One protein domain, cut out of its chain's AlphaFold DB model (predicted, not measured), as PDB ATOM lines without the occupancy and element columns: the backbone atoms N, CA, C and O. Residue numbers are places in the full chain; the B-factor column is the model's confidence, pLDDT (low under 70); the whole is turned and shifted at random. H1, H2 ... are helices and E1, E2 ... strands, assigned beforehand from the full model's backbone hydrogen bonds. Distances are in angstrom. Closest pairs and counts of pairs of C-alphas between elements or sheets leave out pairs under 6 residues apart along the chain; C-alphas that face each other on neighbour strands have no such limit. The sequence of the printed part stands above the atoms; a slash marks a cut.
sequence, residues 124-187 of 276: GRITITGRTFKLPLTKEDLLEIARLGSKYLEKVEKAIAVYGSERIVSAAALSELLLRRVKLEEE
ATOM      1  N   GLY A 124     -35.817 -28.332  19.612       95.69
ATOM      2  CA  GLY A 124     -36.248 -27.099  18.962       95.69
ATOM      3  C   GLY A 124     -36.889 -26.139  19.952       95.69
ATOM      4  O   GLY A 124     -37.327 -26.529  21.038       95.69
ATOM      5  N   ARG A 125     -36.971 -24.868  19.573       97.06
ATOM      6  CA  ARG A 125     -37.631 -23.834  20.367       97.06
ATOM      7  C   ARG A 125     -38.242 -22.750  19.495       97.06
ATOM      8  O   ARG A 125     -37.688 -22.406  18.458       97.06
ATOM      9  N   ILE A 126     -39.339 -22.166  19.959       96.75
ATOM     10  CA  ILE A 126     -39.951 -20.969  19.375       96.75
ATOM     11  C   ILE A 126     -40.128 -19.906  20.454       96.75
ATOM     12  O   ILE A 126     -40.521 -20.212  21.580       96.75
ATOM     13  N   THR A 127     -39.846 -18.650  20.121       96.25
ATOM     14  CA  THR A 127     -40.023 -17.525  21.043       96.25
ATOM     15  C   THR A 127     -41.264 -16.719  20.676       96.25
ATOM     16  O   THR A 127     -41.451 -16.293  19.534       96.25
ATOM     17  N   ILE A 128     -42.143 -16.493  21.649       91.94
ATOM     18  CA  ILE A 128     -43.382 -15.729  21.497       91.94
ATOM     19  C   ILE A 128     -43.462 -14.724  22.644       91.94
ATOM     20  O   ILE A 128     -43.547 -15.093  23.811       91.94
ATOM     21  N   THR A 129     -43.442 -13.428  22.316       89.12
ATOM     22  CA  THR A 129     -43.506 -12.328  23.305       89.12
ATOM     23  C   THR A 129     -42.422 -12.440  24.391       89.12
ATOM     24  O   THR A 129     -42.683 -12.257  25.577       89.12
ATOM     25  N   GLY A 130     -41.201 -12.815  23.997       88.44
ATOM     26  CA  GLY A 130     -40.071 -13.016  24.914       88.44
ATOM     27  C   GLY A 130     -40.109 -14.315  25.730       88.44
ATOM     28  O   GLY A 130     -39.133 -14.625  26.406       88.44
ATOM     29  N   ARG A 131     -41.188 -15.109  25.654       93.38
ATOM     30  CA  ARG A 131     -41.250 -16.452  26.252       93.38
ATOM     31  C   ARG A 131     -40.763 -17.490  25.256       93.38
ATOM     32  O   ARG A 131     -41.184 -17.473  24.104       93.38
ATOM     33  N   THR A 132     -39.885 -18.385  25.699       95.75
ATOM     34  CA  THR A 132     -39.360 -19.482  24.877       95.75
ATOM     35  C   THR A 132     -40.123 -20.763  25.183       95.75
ATOM     36  O   THR A 132     -40.156 -21.197  26.332       95.75
ATOM     37  N   PHE A 133     -40.691 -21.378  24.151       95.62
ATOM     38  CA  PHE A 133     -41.379 -22.661  24.216       95.62
ATOM     39  C   PHE A 133     -40.526 -23.729  23.542       95.62
ATOM     40  O   PHE A 133     -39.928 -23.473  22.494       95.62
ATOM     41  N   LYS A 134     -40.467 -24.922  24.135       96.31
ATOM     42  CA  LYS A 134     -39.802 -26.078  23.526       96.31
ATOM     43  C   LYS A 134     -40.675 -26.666  22.422       96.31
ATOM     44  O   LYS A 134     -41.898 -26.604  22.499       96.31
ATOM     45  N   LEU A 135     -40.038 -27.239  21.408       95.19
ATOM     46  CA  LEU A 135     -40.714 -27.892  20.295       95.19
ATOM     47  C   LEU A 135     -40.504 -29.410  20.327       95.19
ATOM     48  O   LEU A 135     -39.392 -29.848  20.640       95.19
ATOM     49  N   PRO A 136     -41.523 -30.201  19.944       93.88
ATOM     50  CA  PRO A 136     -42.860 -29.767  19.503       93.88
ATOM     51  C   PRO A 136     -43.730 -29.196  20.640       93.88
ATOM     52  O   PRO A 136     -43.658 -29.673  21.768       93.88
ATOM     53  N   LEU A 137     -44.576 -28.202  20.337       92.25
ATOM     54  CA  LEU A 137     -45.477 -27.576  21.311       92.25
ATOM     55  C   LEU A 137     -46.499 -28.580  21.858       92.25
ATOM     56  O   LEU A 137     -47.105 -29.372  21.121       92.25
ATOM     57  N   THR A 138     -46.735 -28.502  23.160       90.56
ATOM     58  CA  THR A 138     -47.783 -29.247  23.859       90.56
ATOM     59  C   THR A 138     -49.141 -28.551  23.738       90.56
ATOM     60  O   THR A 138     -49.266 -27.434  23.223       90.56
ATOM     61  N   LYS A 139     -50.197 -29.222  24.210       84.50
ATOM     62  CA  LYS A 139     -51.537 -28.631  24.269       84.50
ATOM     63  C   LYS A 139     -51.539 -27.413  25.191       84.50
ATOM     64  O   LYS A 139     -52.136 -26.388  24.867       84.50
ATOM     65  N   GLU A 140     -50.868 -27.531  26.326       87.88
ATOM     66  CA  GLU A 140     -50.749 -26.502  27.348       87.88
ATOM     67  C   GLU A 140     -50.050 -25.261  26.784       87.88
ATOM     68  O   GLU A 140     -50.557 -24.151  26.963       87.88
ATOM     69  N   ASP A 141     -48.982 -25.457  26.003       90.88
ATOM     70  CA  ASP A 141     -48.278 -24.369  25.318       90.88
ATOM     71  C   ASP A 141     -49.210 -23.619  24.357       90.88
ATOM     72  O   ASP A 141     -49.270 -22.390  24.377       90.88
ATOM     73  N   LEU A 142     -50.004 -24.331  23.547       86.94
ATOM     74  CA  LEU A 142     -50.961 -23.694  22.634       86.94
ATOM     75  C   LEU A 142     -52.052 -22.913  23.371       86.94
ATOM     76  O   LEU A 142     -52.455 -21.842  22.913       86.94
ATOM     77  N   LEU A 143     -52.543 -23.423  24.505       83.00
ATOM     78  CA  LEU A 143     -53.513 -22.708  25.339       83.00
ATOM     79  C   LEU A 143     -52.909 -21.422  25.904       83.00
ATOM     80  O   LEU A 143     -53.586 -20.391  25.935       83.00
ATOM     81  N   GLU A 144     -51.653 -21.472  26.341       87.88
ATOM     82  CA  GLU A 144     -50.929 -20.301  26.818       87.88
ATOM     83  C   GLU A 144     -50.734 -19.278  25.697       87.88
ATOM     84  O   GLU A 144     -51.125 -18.121  25.854       87.88
ATOM     85  N   ILE A 145     -50.231 -19.709  24.539       85.69
ATOM     86  CA  ILE A 145     -50.030 -18.858  23.361       85.69
ATOM     87  C   ILE A 145     -51.347 -18.209  22.932       85.69
ATOM     88  O   ILE A 145     -51.395 -17.008  22.667       85.69
ATOM     89  N   ALA A 146     -52.444 -18.967  22.928       78.56
ATOM     90  CA  ALA A 146     -53.754 -18.443  22.575       78.56
ATOM     91  C   ALA A 146     -54.242 -17.344  23.527       78.56
ATOM     92  O   ALA A 146     -54.871 -16.387  23.079       78.56
ATOM     93  N   ARG A 147     -53.948 -17.455  24.831       80.19
ATOM     94  CA  ARG A 147     -54.293 -16.420  25.825       80.19
ATOM     95  C   ARG A 147     -53.533 -15.116  25.590       80.19
ATOM     96  O   ARG A 147     -54.029 -14.063  25.976       80.19
ATOM     97  N   LEU A 148     -52.363 -15.172  24.953       81.94
ATOM     98  CA  LEU A 148     -51.597 -13.980  24.582       81.94
ATOM     99  C   LEU A 148     -52.222 -13.240  23.385       81.94
ATOM    100  O   LEU A 148     -51.987 -12.044  23.219       81.94
ATOM    101  N   GLY A 149     -53.016 -13.928  22.556       73.25
ATOM    102  CA  GLY A 149     -53.775 -13.348  21.445       73.25
ATOM    103  C   GLY A 149     -53.659 -14.129  20.131       73.25
ATOM    104  O   GLY A 149     -52.678 -14.828  19.880       73.25
ATOM    105  N   SER A 150     -54.654 -13.961  19.252       73.81
ATOM    106  CA  SER A 150     -54.783 -14.690  17.975       73.81
ATOM    107  C   SER A 150     -53.574 -14.538  17.048       73.81
ATOM    108  O   SER A 150     -53.128 -15.520  16.465       73.81
ATOM    109  N   LYS A 151     -52.969 -13.346  16.983       78.00
ATOM    110  CA  LYS A 151     -51.772 -13.079  16.163       78.00
ATOM    111  C   LYS A 151     -50.579 -13.993  16.483       78.00
ATOM    112  O   LYS A 151     -49.715 -14.200  15.637       78.00
ATOM    113  N   TYR A 152     -50.498 -14.519  17.707       85.44
ATOM    114  CA  TYR A 152     -49.424 -15.430  18.101       85.44
ATOM    115  C   TYR A 152     -49.724 -16.877  17.706       85.44
ATOM    116  O   TYR A 152     -48.792 -17.617  17.403       85.44
ATOM    117  N   LEU A 153     -51.002 -17.259  17.620       83.19
ATOM    118  CA  LEU A 153     -51.396 -18.523  16.995       83.19
ATOM    119  C   LEU A 153     -51.115 -18.502  15.491       83.19
ATOM    120  O   LEU A 153     -50.551 -19.463  14.985       83.19
ATOM    121  N   GLU A 154     -51.378 -17.386  14.802       83.00
ATOM    122  CA  GLU A 154     -51.017 -17.234  13.379       83.00
ATOM    123  C   GLU A 154     -49.513 -17.453  13.139       83.00
ATOM    124  O   GLU A 154     -49.101 -17.984  12.109       83.00
ATOM    125  N   LYS A 155     -48.662 -17.059  14.095       89.06
ATOM    126  CA  LYS A 155     -47.216 -17.310  14.030       89.06
ATOM    127  C   LYS A 155     -46.895 -18.807  14.096       89.06
ATOM    128  O   LYS A 155     -46.060 -19.281  13.329       89.06
ATOM    129  N   VAL A 156     -47.575 -19.547  14.973       89.38
ATOM    130  CA  VAL A 156     -47.457 -21.012  15.062       89.38
ATOM    131  C   VAL A 156     -47.958 -21.673  13.777       89.38
ATOM    132  O   VAL A 156     -47.292 -22.558  13.249       89.38
ATOM    133  N   GLU A 157     -49.076 -21.212  13.219       84.44
ATOM    134  CA  GLU A 157     -49.615 -21.717  11.950       84.44
ATOM    135  C   GLU A 157     -48.647 -21.503  10.783       84.44
ATOM    136  O   GLU A 157     -48.432 -22.414   9.984       84.44
ATOM    137  N   LYS A 158     -48.002 -20.332  10.708       87.94
ATOM    138  CA  LYS A 158     -46.944 -20.071   9.720       87.94
ATOM    139  C   LYS A 158     -45.760 -21.016   9.899       87.94
ATOM    140  O   LYS A 158     -45.275 -21.557   8.912       87.94
ATOM    141  N   ALA A 159     -45.328 -21.255  11.137       90.56
ATOM    142  CA  ALA A 159     -44.261 -22.214  11.412       90.56
ATOM    143  C   ALA A 159     -44.641 -23.633  10.955       90.56
ATOM    144  O   ALA A 159     -43.833 -24.294  10.309       90.56
ATOM    145  N   ILE A 160     -45.878 -24.074  11.214       87.38
ATOM    146  CA  ILE A 160     -46.403 -25.363  10.732       87.38
ATOM    147  C   ILE A 160     -46.377 -25.424   9.199       87.38
ATOM    148  O   ILE A 160     -45.948 -26.428   8.638       87.38
ATOM    149  N   ALA A 161     -46.815 -24.359   8.522       82.38
ATOM    150  CA  ALA A 161     -46.867 -24.313   7.063       82.38
ATOM    151  C   ALA A 161     -45.478 -24.403   6.407       82.38
ATOM    152  O   ALA A 161     -45.354 -24.986   5.333       82.38
ATOM    153  N   VAL A 162     -44.446 -23.838   7.043       86.94
ATOM    154  CA  VAL A 162     -43.071 -23.837   6.517       86.94
ATOM    155  C   VAL A 162     -42.315 -25.119   6.880       86.94
ATOM    156  O   VAL A 162     -41.614 -25.674   6.039       86.94
ATOM    157  N   TYR A 163     -42.442 -25.591   8.123       87.62
ATOM    158  CA  TYR A 163     -41.562 -26.627   8.679       87.62
ATOM    159  C   TYR A 163     -42.222 -27.987   8.917       87.62
ATOM    160  O   TYR A 163     -41.511 -28.920   9.289       87.62
ATOM    161  N   GLY A 164     -43.532 -28.107   8.695       86.69
ATOM    162  CA  GLY A 164     -44.297 -29.321   8.975       86.69
ATOM    163  C   GLY A 164     -44.885 -29.324  10.385       86.69
ATOM    164  O   GLY A 164     -44.313 -28.784  11.338       86.69
ATOM    165  N   SER A 165     -46.065 -29.922  10.538       85.25
ATOM    166  CA  SER A 165     -46.778 -29.945  11.818       85.25
ATOM    167  C   SER A 165     -46.055 -30.794  12.857       85.25
ATOM    168  O   SER A 165     -45.979 -30.395  14.013       85.25
ATOM    169  N   GLU A 166     -45.453 -31.905  12.444       85.25
ATOM    170  CA  GLU A 166     -44.782 -32.883  13.299       85.25
ATOM    171  C   GLU A 166     -43.567 -32.320  14.047       85.25
ATOM    172  O   GLU A 166     -43.207 -32.818  15.113       85.25
ATOM    173  N   ARG A 167     -42.949 -31.261  13.511       88.88
ATOM    174  CA  ARG A 167     -41.798 -30.584  14.127       88.88
ATOM    175  C   ARG A 167     -42.206 -29.430  15.036       88.88
ATOM    176  O   ARG A 167     -41.443 -29.063  15.924       88.88
ATOM    177  N   ILE A 168     -43.387 -28.853  14.814       91.75
ATOM    178  CA  ILE A 168     -43.836 -27.638  15.504       91.75
ATOM    179  C   ILE A 168     -44.835 -27.947  16.614       91.75
ATOM    180  O   ILE A 168     -44.764 -27.334  17.673       91.75
ATOM    181  N   VAL A 169     -45.750 -28.891  16.414       89.50
ATOM    182  CA  VAL A 169     -46.795 -29.238  17.384       89.50
ATOM    183  C   VAL A 169     -46.841 -30.740  17.619       89.50
ATOM    184  O   VAL A 169     -46.716 -31.549  16.703       89.50
ATOM    185  N   SER A 170     -47.055 -31.133  18.872       86.81
ATOM    186  CA  SER A 170     -47.339 -32.527  19.202       86.81
ATOM    187  C   SER A 170     -48.646 -32.984  18.543       86.81
ATOM    188  O   SER A 170     -49.577 -32.197  18.355       86.81
ATOM    189  N   ALA A 171     -48.756 -34.280  18.237       79.75
ATOM    190  CA  ALA A 171     -49.960 -34.847  17.623       79.75
ATOM    191  C   ALA A 171     -51.236 -34.552  18.439       79.75
ATOM    192  O   ALA A 171     -52.282 -34.242  17.874       79.75
ATOM    193  N   ALA A 172     -51.138 -34.578  19.774       75.62
ATOM    194  CA  ALA A 172     -52.246 -34.237  20.667       75.62
ATOM    195  C   ALA A 172     -52.638 -32.747  20.595       75.62
ATOM    196  O   ALA A 172     -53.820 -32.412  20.682       75.62
ATOM    197  N   ALA A 173     -51.662 -31.856  20.415       75.50
ATOM    198  CA  ALA A 173     -51.879 -30.416  20.304       75.50
ATOM    199  C   ALA A 173     -52.453 -30.011  18.934       75.50
ATOM    200  O   ALA A 173     -53.270 -29.093  18.859       75.50
ATOM    201  N   LEU A 174     -52.086 -30.724  17.864       71.69
ATOM    202  CA  LEU A 174     -52.582 -30.470  16.508       71.69
ATOM    203  C   LEU A 174     -54.114 -30.550  16.434       71.69
ATOM    204  O   LEU A 174     -54.750 -29.669  15.857       71.69
ATOM    205  N   SER A 175     -54.714 -31.554  17.076       67.25
ATOM    206  CA  SER A 175     -56.172 -31.718  17.131       67.25
ATOM    207  C   SER A 175     -56.874 -30.537  17.811       67.25
ATOM    208  O   SER A 175     -57.918 -30.089  17.348       67.25
ATOM    209  N   GLU A 176     -56.292 -29.982  18.877       64.19
ATOM    210  CA  GLU A 176     -56.836 -28.810  19.581       64.19
ATOM    211  C   GLU A 176     -56.720 -27.532  18.733       64.19
ATOM    212  O   GLU A 176     -57.639 -26.710  18.716       64.19
ATOM    213  N   LEU A 177     -55.614 -27.373  17.999       64.75
ATOM    214  CA  LEU A 177     -55.401 -26.244  17.090       64.75
ATOM    215  C   LEU A 177     -56.429 -26.275  15.946       64.75
ATOM    216  O   LEU A 177     -57.072 -25.264  15.665       64.75
ATOM    217  N   LEU A 178     -56.670 -27.454  15.365       60.62
ATOM    218  CA  LEU A 178     -57.703 -27.662  14.346       60.62
ATOM    219  C   LEU A 178     -59.115 -27.384  14.889       60.62
ATOM    220  O   LEU A 178     -59.888 -26.686  14.238       60.62
ATOM    221  N   LEU A 179     -59.439 -27.842  16.103       57.91
ATOM    222  CA  LEU A 179     -60.729 -27.558  16.749       57.91
ATOM    223  C   LEU A 179     -60.941 -26.058  17.006       57.91
ATOM    224  O   LEU A 179     -62.051 -25.548  16.856       57.91
ATOM    225  N   ARG A 180     -59.883 -25.330  17.381       59.50
ATOM    226  CA  ARG A 180     -59.937 -23.869  17.548       59.50
ATOM    227  C   ARG A 180     -60.076 -23.139  16.223       59.50
ATOM    228  O   ARG A 180     -60.790 -22.143  16.179       59.50
ATOM    229  N   ARG A 181     -59.437 -23.633  15.162       53.91
ATOM    230  CA  ARG A 181     -59.588 -23.092  13.810       53.91
ATOM    231  C   ARG A 181     -61.029 -23.211  13.325       53.91
ATOM    232  O   ARG A 181     -61.562 -22.221  12.847       53.91
ATOM    233  N   VAL A 182     -61.675 -24.360  13.545       49.38
ATOM    234  CA  VAL A 182     -63.107 -24.545  13.244       49.38
ATOM    235  C   VAL A 182     -63.952 -23.516  14.006       49.38
ATOM    236  O   VAL A 182     -64.698 -22.772  13.381       49.38
ATOM    237  N   LYS A 183     -63.742 -23.348  15.319       47.06
ATOM    238  CA  LYS A 183     -64.495 -22.366  16.126       47.06
ATOM    239  C   LYS A 183     -64.253 -20.899  15.732       47.06
ATOM    240  O   LYS A 183     -65.180 -20.096  15.736       47.06
ATOM    241  N   LEU A 184     -63.015 -20.529  15.396       47.91
ATOM    242  CA  LEU A 184     -62.655 -19.170  14.954       47.91
ATOM    243  C   LEU A 184     -63.101 -18.878  13.515       47.91
ATOM    244  O   LEU A 184     -63.355 -17.725  13.165       47.91
ATOM    245  N   GLU A 185     -63.178 -19.900  12.661       47.91
ATOM    246  CA  GLU A 185     -63.780 -19.782  11.337       47.91
ATOM    247  C   GLU A 185     -65.313 -19.738  11.418       47.91
ATOM    248  O   GLU A 185     -65.915 -19.070  10.577       47.91
ATOM    249  N   GLU A 186     -65.945 -20.347  12.425       49.34
ATOM    250  CA  GLU A 186     -67.399 -20.313  12.653       49.34
ATOM    251  C   GLU A 186     -67.919 -18.925  13.087       49.34
ATOM    252  O   GLU A 186     -68.907 -18.441  12.530       49.34
ATOM    253  N   GLU A 187     -67.237 -18.216  13.990       57.94
ATOM    254  CA  GLU A 187     -67.723 -16.936  14.533       57.94
ATOM    255  C   GLU A 187     -67.169 -15.703  13.788       57.94
ATOM    256  O   GLU A 187     -66.251 -15.028  14.253       57.94
TER     257      GLU A 187
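AT A GLANCE: This is residues 124 to 187 of the 276 residues of an uncharacterized protein of Thermofilum sp (UniProt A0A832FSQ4). A small two-stranded hairpin, E1 and E2, stands at one end of a helical body in which H1 and H2 make a V, joined where H1 ends and H2 begins. The short H3 packs on the later part of H2, and H4, the longest helix, starts against H1 and runs away from the hairpin to the other end of the longest axis. The printed part has 64 residues, with two antiparallel strands followed by four helices, and is mostly helix. It is compact, with a radius of gyration of the C-alphas of 10.8 A and spans of 33 by 23 by 21 A.

HOW THE PARTS SIT: E1, residues 124 to 128, and E2, residues 131 to 135, form an antiparallel hairpin at 149 degrees, with N 126 and O 133 2.9 A apart and N 135 and O 124 2.8 A apart, both within hydrogen-bond range. The closest C-alphas of E2 and H1, residues 139 to 148, are those of Phe 133 and Asp 141, 7.2 A apart. H2, residues 150 to 163, touches H1 with residues 152 to 153 alone, closest at the C-alphas of Ala 146 and Leu 153, 6.1 A, at a steep tilt of 48 degrees, opposite ways. H3, residues 165 to 168, touches residues 156 to 160 of H2, with the C-alphas of Ile 160 and Ile 168 closest at 5.9 A. H4, residues 171 to 186, touches H1 with residues 172 to 177 alone, closest at the C-alphas of Lys 139 and Ala 173, 4.4 A; they run the same way at 38 degrees, only just a steep tilt. H2 and H4 are near each other, while E2 and H4 are apart. In H1 and H2 every O i to N i+4 pair is within hydrogen-bond range, in H4 10 of 12, and H3 is too short for such a pair.

IN THESE COORDINATES: E1 begins at C-alpha 124, (-36.248, -27.099, 18.962), and H4 ends at C-alpha 186, (-67.399, -20.313, 12.653). H4 is 23.2 A long, H2 20.1 A and H1 14.7 A.

THE WHOLE: The C-alphas farthest apart, Gly 124 and Glu 187, are 33.4 A apart. The printed part has no cut, and the links between its named elements are tight. The mean pLDDT of the printed part is 80.7, and residues 175 to 187 are under 70.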